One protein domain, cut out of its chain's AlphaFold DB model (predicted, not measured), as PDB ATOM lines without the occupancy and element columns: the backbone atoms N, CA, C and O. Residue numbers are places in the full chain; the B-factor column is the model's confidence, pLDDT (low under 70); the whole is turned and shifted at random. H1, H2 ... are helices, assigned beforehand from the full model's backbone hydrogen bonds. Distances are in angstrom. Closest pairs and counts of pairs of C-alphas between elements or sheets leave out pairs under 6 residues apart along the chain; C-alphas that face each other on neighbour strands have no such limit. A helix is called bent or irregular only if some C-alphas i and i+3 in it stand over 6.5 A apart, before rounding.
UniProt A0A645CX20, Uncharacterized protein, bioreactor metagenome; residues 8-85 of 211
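AT A GLANCE: This is residues 8 to 85 of the 211 residues of an uncharacterized protein of bioreactor metagenome (UniProt A0A645CX20). Look first for a helical hairpin, H2 and H3 side by side, with H4 packed by its residues 69 to 76 on residues 23 to 27 of H2. Residues 8 to 15 of H1 stick out as one arm, residues 78 to 85, of which 78 to 83 belong to H4, as another, and residues 40 to 45, in the turn of the hairpin, also stand free. The printed part has 78 residues with four named helices, H1, H2, H3 and H4 in chain order, and no named strand; its class is all helix. It is loose, with a radius of gyration of the C-alphas of 14.6 A, and flat, spanning 47 by 39 by 17 A.

IN THESE COORDINATES: Find C-alpha 22 at (98.198, 174.528, 215.180); from there H2, the longest helix, runs 24.7 A over residues 22 to 38. It has a kink of 26 degrees near residue 31 and is only just irregular: C-alphas 31 and 34 are 6.6 A apart. H3, residues 46 to 58, is 18.7 A long. H4, residues 68 to 83, runs 22.6 A and ends at C-alpha 83, (83.449, 165.530, 211.311). H1, residues 8 to 19, begins at C-alpha 8, (104.075, 172.317, 236.277), and is 16.8 A long.

HOW THE PARTS SIT: Start at Gln 28 of H2: its C-alpha is 6.0 A from that of Met 57, the closest pair where H2 and H3 touch. The two run opposite ways at a shallow tilt of 8 degrees, as a helical hairpin. H2 also touches H4, with residues 23 to 27 alone; the closest C-alphas are those of Ser 23 and Ala 73, 5.0 A apart. H2 and H4 run opposite ways at a shallow tilt of 31 degrees. H3 and H4 are apart. H1 is apart from H3 and H4, and only just apart from H2, with the closest C-alphas 8.1 A apart. In H1, H3 and H4 every O i to N i+4 pair is within hydrogen-bond range; in H2, 11 of 13 are.

THE WHOLE: The C-alphas farthest apart are those of Ser 43 and Gly 85, 47.9 A. The printed part has no cut; the link H1 to H2 is tight, and the other two are short. Look for pLDDT under 70 at residues 60 to 74 and 84 to 85.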
ATOM      1  N   THR A   8     105.448 171.811 236.247       86.50
ATOM      2  CA  THR A   8     104.075 172.317 236.277       86.50
ATOM      3  C   THR A   8     103.759 173.215 235.085       86.50
ATOM      4  O   THR A   8     102.694 173.076 234.491       86.50
ATOM      5  N   GLU A   9     104.683 174.095 234.701       84.88
ATOM      6  CA  GLU A   9     104.525 174.965 233.528       84.88
ATOM      7  C   GLU A   9     104.571 174.151 232.237       84.88
ATOM      8  O   GLU A   9     103.768 174.379 231.336       84.88
ATOM      9  N   TYR A  10     105.450 173.148 232.176       86.38
ATOM     10  CA  TYR A  10     105.533 172.242 231.036       86.38
ATOM     11  C   TYR A  10     104.217 171.488 230.809       86.38
ATOM     12  O   TYR A  10     103.715 171.444 229.688       86.38
ATOM     13  N   LYS A  11     103.607 170.954 231.876       87.81
ATOM     14  CA  LYS A  11     102.294 170.296 231.782       87.81
ATOM     15  C   LYS A  11     101.202 171.253 231.316       87.81
ATOM     16  O   LYS A  11     100.476 170.907 230.392       87.81
ATOM     17  N   MET A  12     101.135 172.467 231.870       87.56
ATOM     18  CA  MET A  12     100.168 173.473 231.410       87.56
ATOM     19  C   MET A  12     100.344 173.804 229.924       87.56
ATOM     20  O   MET A  12      99.357 173.927 229.205       87.56
ATOM     21  N   LEU A  13     101.585 173.925 229.445       84.62
ATOM     22  CA  LEU A  13     101.870 174.174 228.031       84.62
ATOM     23  C   LEU A  13     101.417 173.010 227.144       84.62
ATOM     24  O   LEU A  13     100.818 173.253 226.100       84.62
ATOM     25  N   CYS A  14     101.659 171.765 227.559       86.31
ATOM     26  CA  CYS A  14     101.167 170.586 226.847       86.31
ATOM     27  C   CYS A  14      99.635 170.529 226.814       86.31
ATOM     28  O   CYS A  14      99.066 170.255 225.759       86.31
ATOM     29  N   ASP A  15      98.972 170.838 227.928       86.56
ATOM     30  CA  ASP A  15      97.511 170.854 228.009       86.56
ATOM     31  C   ASP A  15      96.924 171.922 227.070       86.56
ATOM     32  O   ASP A  15      96.019 171.630 226.288       86.56
ATOM     33  N   ILE A  16      97.492 173.133 227.061       82.62
ATOM     34  CA  ILE A  16      97.084 174.220 226.154       82.62
ATOM     35  C   ILE A  16      97.333 173.839 224.689       82.62
ATOM     36  O   ILE A  16      96.456 174.041 223.849       82.62
ATOM     37  N   ALA A  17      98.492 173.251 224.380       83.00
ATOM     38  CA  ALA A  17      98.828 172.805 223.031       83.00
ATOM     39  C   ALA A  17      97.908 171.677 222.538       83.00
ATOM     40  O   ALA A  17      97.633 171.595 221.348       83.00
ATOM     41  N   SER A  18      97.410 170.827 223.440       85.25
ATOM     42  CA  SER A  18      96.454 169.769 223.093       85.25
ATOM     43  C   SER A  18      95.032 170.288 222.850       85.25
ATOM     44  O   SER A  18      94.260 169.655 222.133       85.25
ATOM     45  N   ALA A  19      94.681 171.434 223.439       82.06
ATOM     46  CA  ALA A  19      93.344 172.015 223.363       82.06
ATOM     47  C   ALA A  19      93.131 172.931 222.145       82.06
ATOM     48  O   ALA A  19      91.983 173.207 221.795       82.06
ATOM     49  N   ALA A  20      94.205 173.413 221.516       79.56
ATOM     50  CA  ALA A  20      94.156 174.332 220.383       79.56
ATOM     51  C   ALA A  20      94.759 173.697 219.124       79.56
ATOM     52  O   ALA A  20      95.738 172.958 219.191       79.56
ATOM     53  N   SER A  21      94.189 174.006 217.957       82.75
ATOM     54  CA  SER A  21      94.779 173.594 216.679       82.75
ATOM     55  C   SER A  21      96.042 174.408 216.370       82.75
ATOM     56  O   SER A  21      96.190 175.547 216.819       82.75
ATOM     57  N   GLU A  22      96.959 173.843 215.582       81.44
ATOM     58  CA  GLU A  22      98.198 174.528 215.180       81.44
ATOM     59  C   GLU A  22      97.904 175.865 214.481       81.44
ATOM     60  O   GLU A  22      98.514 176.889 214.793       81.44
ATOM     61  N   SER A  23      96.907 175.887 213.596       77.00
ATOM     62  CA  SER A  23      96.463 177.092 212.893       77.00
ATOM     63  C   SER A  23      95.890 178.154 213.840       77.00
ATOM     64  O   SER A  23      96.119 179.349 213.644       77.00
ATOM     65  N   GLU A  24      95.197 177.743 214.903       79.62
ATOM     66  CA  GLU A  24      94.660 178.636 215.928       79.62
ATOM     67  C   GLU A  24      95.770 179.247 216.789       79.62
ATOM     68  O   GLU A  24      95.744 180.451 217.052       79.62
ATOM     69  N   LEU A  25      96.793 178.467 217.142       83.62
ATOM     70  CA  LEU A  25      97.984 178.968 217.836       83.62
ATOM     71  C   LEU A  25      98.755 179.977 216.975       83.62
ATOM     72  O   LEU A  25      99.112 181.054 217.459       83.62
ATOM     73  N   ILE A  26      98.964 179.672 215.690       84.88
ATOM     74  CA  ILE A  26      99.618 180.579 214.733       84.88
ATOM     75  C   ILE A  26      98.821 181.880 214.597       84.88
ATOM     76  O   ILE A  26      99.395 182.972 214.651       84.88
ATOM     77  N   TYR A  27      97.494 181.796 214.486       83.06
ATOM     78  CA  TYR A  27      96.642 182.978 214.428       83.06
ATOM     79  C   TYR A  27      96.751 183.826 215.704       83.06
ATOM     80  O   TYR A  27      96.960 185.038 215.614       83.06
ATOM     81  N   GLN A  28      96.669 183.219 216.890       86.62
ATOM     82  CA  GLN A  28      96.812 183.938 218.161       86.62
ATOM     83  C   GLN A  28      98.173 184.644 218.266       86.62
ATOM     84  O   GLN A  28      98.233 185.819 218.636       86.62
ATOM     85  N   LEU A  29      99.255 183.978 217.851       87.00
ATOM     86  CA  LEU A  29     100.590 184.572 217.749       87.00
ATOM     87  C   LEU A  29     100.615 185.773 216.796       87.00
ATOM     88  O   LEU A  29     101.143 186.824 217.160       87.00
ATOM     89  N   SER A  30      99.989 185.664 215.622       85.44
ATOM     90  CA  SER A  30      99.923 186.755 214.638       85.44
ATOM     91  C   SER A  30      99.204 188.004 215.171       85.44
ATOM     92  O   SER A  30      99.535 189.129 214.796       85.44
ATOM     93  N   VAL A  31      98.244 187.821 216.087       85.81
ATOM     94  CA  VAL A  31      97.502 188.908 216.740       85.81
ATOM     95  C   VAL A  31      98.307 189.525 217.885       85.81
ATOM     96  O   VAL A  31      98.302 190.747 218.049       85.81
ATOM     97  N   LEU A  32      99.000 188.705 218.677       89.12
ATOM     98  CA  LEU A  32      99.727 189.148 219.870       89.12
ATOM     99  C   LEU A  32     101.102 189.744 219.555       89.12
ATOM    100  O   LEU A  32     101.514 190.698 220.210       89.12
ATOM    101  N   GLN A  33     101.815 189.233 218.552       88.62
ATOM    102  CA  GLN A  33     103.186 189.650 218.244       88.62
ATOM    103  C   GLN A  33     103.322 191.155 217.923       88.62
ATOM    104  O   GLN A  33     104.225 191.788 218.475       88.62
ATOM    105  N   PRO A  34     102.436 191.781 217.118       84.56
ATOM    106  CA  PRO A  34     102.462 193.230 216.896       84.56
ATOM    107  C   PRO A  34     102.101 194.032 218.150       84.56
ATOM    108  O   PRO A  34     102.571 195.153 218.338       84.56
ATOM    109  N   LEU A  35     101.250 193.467 219.011       86.31
ATOM    110  CA  LEU A  35     100.841 194.110 220.253       86.31
ATOM    111  C   LEU A  35     102.003 194.151 221.246       86.31
ATOM    112  O   LEU A  35     102.240 195.192 221.841       86.31
ATOM    113  N   VAL A  36     102.743 193.048 221.389       87.38
ATOM    114  CA  VAL A  36     103.913 192.951 222.274       87.38
ATOM    115  C   VAL A  36     105.033 193.879 221.805       87.38
ATOM    116  O   VAL A  36     105.593 194.610 222.617       87.38
ATOM    117  N   SER A  37     105.331 193.912 220.503       85.69
ATOM    118  CA  SER A  37     106.390 194.778 219.963       85.69
ATOM    119  C   SER A  37     106.037 196.269 220.009       85.69
ATOM    120  O   SER A  37     106.923 197.110 220.163       85.69
ATOM    121  N   GLY A  38     104.750 196.609 219.901       82.50
ATOM    122  CA  GLY A  38     104.246 197.981 219.956       82.50
ATOM    123  C   GLY A  38     103.793 198.453 221.340       82.50
ATOM    124  O   GLY A  38     103.430 199.621 221.478       82.50
ATOM    125  N   TYR A  39     103.790 197.584 222.359       84.44
ATOM    126  CA  TYR A  39     103.078 197.827 223.621       84.44
ATOM    127  C   TYR A  39     103.533 199.092 224.345       84.44
ATOM    128  O   TYR A  39     102.715 199.868 224.843       84.44
ATOM    129  N   ASP A  40     104.842 199.327 224.387       83.44
ATOM    130  CA  ASP A  40     105.408 200.475 225.092       83.44
ATOM    131  C   ASP A  40     105.162 201.803 224.371       83.44
ATOM    132  O   ASP A  40     105.064 202.840 225.025       83.44
ATOM    133  N   TYR A  41     104.951 201.756 223.053       82.00
ATOM    134  CA  TYR A  41     104.680 202.918 222.203       82.00
ATOM    135  C   TYR A  41     103.195 203.296 222.143       82.00
ATOM    136  O   TYR A  41     102.843 204.409 221.747       82.00
ATOM    137  N   LEU A  42     102.303 202.400 222.568       78.62
ATOM    138  CA  LEU A  42     100.885 202.691 222.739       78.62
ATOM    139  C   LEU A  42     100.733 203.586 223.978       78.62
ATOM    140  O   LEU A  42     100.720 203.090 225.086       78.62
ATOM    141  N   SER A  43     100.658 204.909 223.830       78.81
ATOM    142  CA  SER A  43     100.555 205.844 224.970       78.81
ATOM    143  C   SER A  43      99.283 205.615 225.823       78.81
ATOM    144  O   SER A  43      99.284 204.827 226.768       78.81
ATOM    145  N   SER A  44      98.154 206.244 225.477       78.00
ATOM    146  CA  SER A  44      96.870 206.093 226.187       78.00
ATOM    147  C   SER A  44      96.027 204.904 225.699       78.00
ATOM    148  O   SER A  44      95.038 204.537 226.329       78.00
ATOM    149  N   GLY A  45      96.423 204.277 224.584       83.25
ATOM    150  CA  GLY A  45      95.665 203.227 223.896       83.25
ATOM    151  C   GLY A  45      95.987 201.784 224.301       83.25
ATOM    152  O   GLY A  45      95.456 200.870 223.669       83.25
ATOM    153  N   LYS A  46      96.840 201.542 225.313       86.25
ATOM    154  CA  LYS A  46      97.290 200.179 225.688       86.25
ATOM    155  C   LYS A  46      96.122 199.249 225.978       86.25
ATOM    156  O   LYS A  46      95.994 198.193 225.370       86.25
ATOM    157  N   ARG A  47      95.231 199.691 226.868       88.31
ATOM    158  CA  ARG A  47      94.070 198.912 227.305       88.31
ATOM    159  C   ARG A  47      93.136 198.579 226.143       88.31
ATOM    160  O   ARG A  47      92.817 197.416 225.948       88.31
ATOM    161  N   ALA A  48      92.768 199.579 225.344       85.38
ATOM    162  CA  ALA A  48      91.891 199.379 224.192       85.38
ATOM    163  C   ALA A  48      92.505 198.422 223.155       85.38
ATOM    164  O   ALA A  48      91.804 197.592 222.584       85.38
ATOM    165  N   SER A  49      93.822 198.493 222.944       85.19
ATOM    166  CA  SER A  49      94.529 197.613 222.007       85.19
ATOM    167  C   SER A  49      94.572 196.165 222.502       85.19
ATOM    168  O   SER A  49      94.356 195.243 221.718       85.19
ATOM    169  N   VAL A  50      94.796 195.963 223.805       88.62
ATOM    170  CA  VAL A  50      94.756 194.645 224.456       88.62
ATOM    171  C   VAL A  50      93.348 194.050 224.389       88.62
ATOM    172  O   VAL A  50      93.182 192.907 223.972       88.62
ATOM    173  N   GLU A  51      92.321 194.826 224.746       87.50
ATOM    174  CA  GLU A  51      90.920 194.392 224.682       87.50
ATOM    175  C   GLU A  51      90.528 194.000 223.251       87.50
ATOM    176  O   GLU A  51      89.929 192.947 223.031       87.50
ATOM    177  N   LEU A  52      90.945 194.787 222.256       84.25
ATOM    178  CA  LEU A  52      90.710 194.473 220.852       84.25
ATOM    179  C   LEU A  52      91.430 193.189 220.413       84.25
ATOM    180  O   LEU A  52      90.858 192.413 219.647       84.25
ATOM    181  N   ALA A  53      92.651 192.935 220.891       85.88
ATOM    182  CA  ALA A  53      93.370 191.691 220.613       85.88
ATOM    183  C   ALA A  53      92.643 190.470 221.198       85.88
ATOM    184  O   ALA A  53      92.468 189.477 220.493       85.88
ATOM    185  N   PHE A  54      92.134 190.559 222.430       86.69
ATOM    186  CA  PHE A  54      91.322 189.490 223.022       86.69
ATOM    187  C   PHE A  54      90.038 189.229 222.231       86.69
ATOM    188  O   PHE A  54      89.738 188.080 221.915       86.69
ATOM    189  N   ILE A  55      89.322 190.284 221.828       84.44
ATOM    190  CA  ILE A  55      88.114 190.148 221.000       84.44
ATOM    191  C   ILE A  55      88.436 189.439 219.677       84.44
ATOM    192  O   ILE A  55      87.680 188.568 219.246       84.44
ATOM    193  N   ARG A  56      89.571 189.769 219.046       82.88
ATOM    194  CA  ARG A  56      90.027 189.130 217.799       82.88
ATOM    195  C   ARG A  56      90.314 187.642 217.976       82.88
ATOM    196  O   ARG A  56      89.872 186.849 217.153       82.88
ATOM    197  N   MET A  57      90.988 187.264 219.061       83.12
ATOM    198  CA  MET A  57      91.279 185.860 219.368       83.12
ATOM    199  C   MET A  57      90.007 185.050 219.661       83.12
ATOM    200  O   MET A  57      89.901 183.910 219.224       83.12
ATOM    201  N   CYS A  58      89.012 185.635 220.339       81.56
ATOM    202  CA  CYS A  58      87.748 184.952 220.642       81.56
ATOM    203  C   CYS A  58      86.791 184.863 219.439       81.56
ATOM    204  O   CYS A  58      85.987 183.930 219.352       81.56
ATOM    205  N   HIS A  59      86.864 185.814 218.502       75.62
ATOM    206  CA  HIS A  59      85.982 185.885 217.334       75.62
ATOM    207  C   HIS A  59      86.756 186.012 216.009       75.62
ATOM    208  O   HIS A  59      86.578 186.982 215.270       75.62
ATOM    209  N   PRO A  60      87.541 184.989 215.616       66.12
ATOM    210  CA  PRO A  60      88.308 185.020 214.364       66.12
ATOM    211  C   PRO A  60      87.415 185.116 213.111       66.12
ATOM    212  O   PRO A  60      87.851 185.553 212.050       66.12
ATOM    213  N   GLN A  61      86.136 184.741 213.225       63.31
ATOM    214  CA  GLN A  61      85.150 184.749 212.136       63.31
ATOM    215  C   GLN A  61      84.579 186.148 211.824       63.31
ATOM    216  O   GLN A  61      83.980 186.321 210.765       63.31
ATOM    217  N   SER A  62      84.725 187.139 212.718       61.56
ATOM    218  CA  SER A  62      84.131 188.480 212.554       61.56
ATOM    219  C   SER A  62      85.054 189.494 211.868       61.56
ATOM    220  O   SER A  62      84.675 190.653 211.709       61.56
ATOM    221  N   GLN A  63      86.267 189.093 211.477       59.19
ATOM    222  CA  GLN A  63      87.237 189.954 210.797       59.19
ATOM    223  C   GLN A  63      87.078 189.846 209.263       59.19
ATOM    224  O   GLN A  63      87.283 188.760 208.717       59.19
ATOM    225  N   PRO A  64      86.734 190.937 208.541       50.25
ATOM    226  CA  PRO A  64      86.472 190.897 207.095       50.25
ATOM    227  C   PRO A  64      87.727 190.751 206.218       50.25
ATOM    228  O   PRO A  64      87.621 190.405 205.046       50.25
ATOM    229  N   THR A  65      88.916 191.007 206.762       50.50
ATOM    230  CA  THR A  65      90.198 190.944 206.046       50.50
ATOM    231  C   THR A  65      91.088 189.913 206.723       50.50
ATOM    232  O   THR A  65      91.828 190.219 207.657       50.50
ATOM    233  N   ALA A  66      90.931 188.666 206.297       52.78
ATOM    234  CA  ALA A  66      91.635 187.512 206.830       52.78
ATOM    235  C   ALA A  66      93.125 187.554 206.451       52.78
ATOM    236  O   ALA A  66      93.457 187.648 205.268       52.78
ATOM    237  N   SER A  67      94.020 187.428 207.439       63.12
ATOM    238  CA  SER A  67      95.322 186.817 207.164       63.12
ATOM    239  C   SER A  67      95.085 185.367 206.727       63.12
ATOM    240  O   SER A  67      94.054 184.771 207.058       63.12
ATOM    241  N   LEU A  68      96.023 184.798 205.973       62.62
ATOM    242  CA  LEU A  68      95.962 183.398 205.546       62.62
ATOM    243  C   LEU A  68      95.737 182.451 206.744       62.62
ATOM    244  O   LEU A  68      94.977 181.492 206.647       62.62
ATOM    245  N   ASP A  69      96.302 182.800 207.900       62.53
ATOM    246  CA  ASP A  69      96.185 182.046 209.152       62.53
ATOM    247  C   ASP A  69      94.767 182.098 209.729       62.53
ATOM    248  O   ASP A  69      94.228 181.086 210.172       62.53
ATOM    249  N   ALA A  70      94.111 183.262 209.655       59.97
ATOM    250  CA  ALA A  70      92.717 183.407 210.060       59.97
ATOM    251  C   ALA A  70      91.781 182.592 209.158       59.97
ATOM    252  O   ALA A  70      90.758 182.096 209.621       59.97
ATOM    253  N   LEU A  71      92.104 182.447 207.870       66.06
ATOM    254  CA  LEU A  71      91.353 181.575 206.968       66.06
ATOM    255  C   LEU A  71      91.579 180.098 207.319       66.06
ATOM    256  O   LEU A  71      90.606 179.355 207.417       66.06
ATOM    257  N   SER A  72      92.832 179.708 207.566       69.19
ATOM    258  CA  SER A  72      93.219 178.345 207.943       69.19
ATOM    259  C   SER A  72      92.500 177.876 209.215       69.19
ATOM    260  O   SER A  72      91.759 176.900 209.185       69.19
ATOM    261  N   ALA A  73      92.549 178.666 210.293       66.94
ATOM    262  CA  ALA A  73      91.864 178.339 211.549       66.94
ATOM    263  C   ALA A  73      90.333 178.239 211.400       66.94
ATOM    264  O   ALA A  73      89.657 177.491 212.112       66.94
ATOM    265  N   ARG A  74      89.740 178.996 210.468       69.75
ATOM    266  CA  ARG A  74      88.304 178.898 210.172       69.75
ATOM    267  C   ARG A  74      87.968 177.620 209.416       69.75
ATOM    268  O   ARG A  74      86.890 177.085 209.662       69.75
ATOM    269  N   ILE A  75      88.842 177.171 208.517       75.81
ATOM    270  CA  ILE A  75      88.686 175.912 207.785       75.81
ATOM    271  C   ILE A  75      88.771 174.747 208.768       75.81
ATOM    272  O   ILE A  75      87.801 174.006 208.860       75.81
ATOM    273  N   ASP A  76      89.796 174.684 209.616       74.94
ATOM    274  CA  ASP A  76      89.949 173.613 210.615       74.94
ATOM    275  C   ASP A  76      88.745 173.545 211.576       74.94
ATOM    276  O   ASP A  76      88.234 172.479 211.932       74.94
ATOM    277  N   LYS A  77      88.202 174.709 211.958       72.50
ATOM    278  CA  LYS A  77      86.981 174.796 212.773       72.50
ATOM    279  C   LYS A  77      85.715 174.366 212.023       72.50
ATOM    280  O   LYS A  77      84.741 173.948 212.646       72.50
ATOM    281  N   LEU A  78      85.673 174.525 210.705       73.56
ATOM    282  CA  LEU A  78      84.571 174.038 209.875       73.56
ATOM    283  C   LEU A  78      84.694 172.533 209.630       73.56
ATOM    284  O   LEU A  78      83.677 171.852 209.706       73.56
ATOM    285  N   GLU A  79      85.904 172.023 209.413       79.38
ATOM    286  CA  GLU A  79      86.202 170.599 209.232       79.38
ATOM    287  C   GLU A  79      85.882 169.803 210.497       79.38
ATOM    288  O   GLU A  79      85.079 168.877 210.448       79.38
ATOM    289  N   SER A  80      86.348 170.254 211.664       74.88
ATOM    290  CA  SER A  80      85.998 169.637 212.955       74.88
ATOM    291  C   SER A  80      84.489 169.624 213.238       74.88
ATOM    292  O   SER A  80      83.959 168.675 213.817       74.88
ATOM    293  N   ARG A  81      83.752 170.655 212.805       71.56
ATOM    294  CA  ARG A  81      82.281 170.681 212.901       71.56
ATOM    295  C   ARG A  81      81.599 169.747 211.902       71.56
ATOM    296  O   ARG A  81      80.506 169.263 212.198       71.56
ATOM    297  N   LEU A  82      82.211 169.530 210.741       71.94
ATOM    298  CA  LEU A  82      81.736 168.597 209.725       71.94
ATOM    299  C   LEU A  82      81.922 167.149 210.203       71.94
ATOM    300  O   LEU A  82      80.973 166.370 210.158       71.94
ATOM    301  N   ASP A  83      83.101 166.838 210.745       70.56
ATOM    302  CA  ASP A  83      83.449 165.530 211.311       70.56
ATOM    303  C   ASP A  83      82.591 165.186 212.534       70.56
ATOM    304  O   ASP A  83      82.223 164.032 212.749       70.56
ATOM    305  N   GLY A  84      82.191 166.200 213.308       69.00
ATOM    306  CA  GLY A  84      81.260 166.059 214.428       69.00
ATOM    307  C   GLY A  84      79.792 165.831 214.037       69.00
ATOM    308  O   GLY A  84      78.947 165.732 214.924       69.00
ATOM    309  N   GLY A  85      79.451 165.787 212.742       57.50
ATOM    310  CA  GLY A  85      78.092 165.504 212.254       57.50
ATOM    311  C   GLY A  85      77.046 166.597 212.533       57.50
ATOM    312  O   GLY A  85      75.854 166.384 212.318       57.50
TER     313      GLY A  85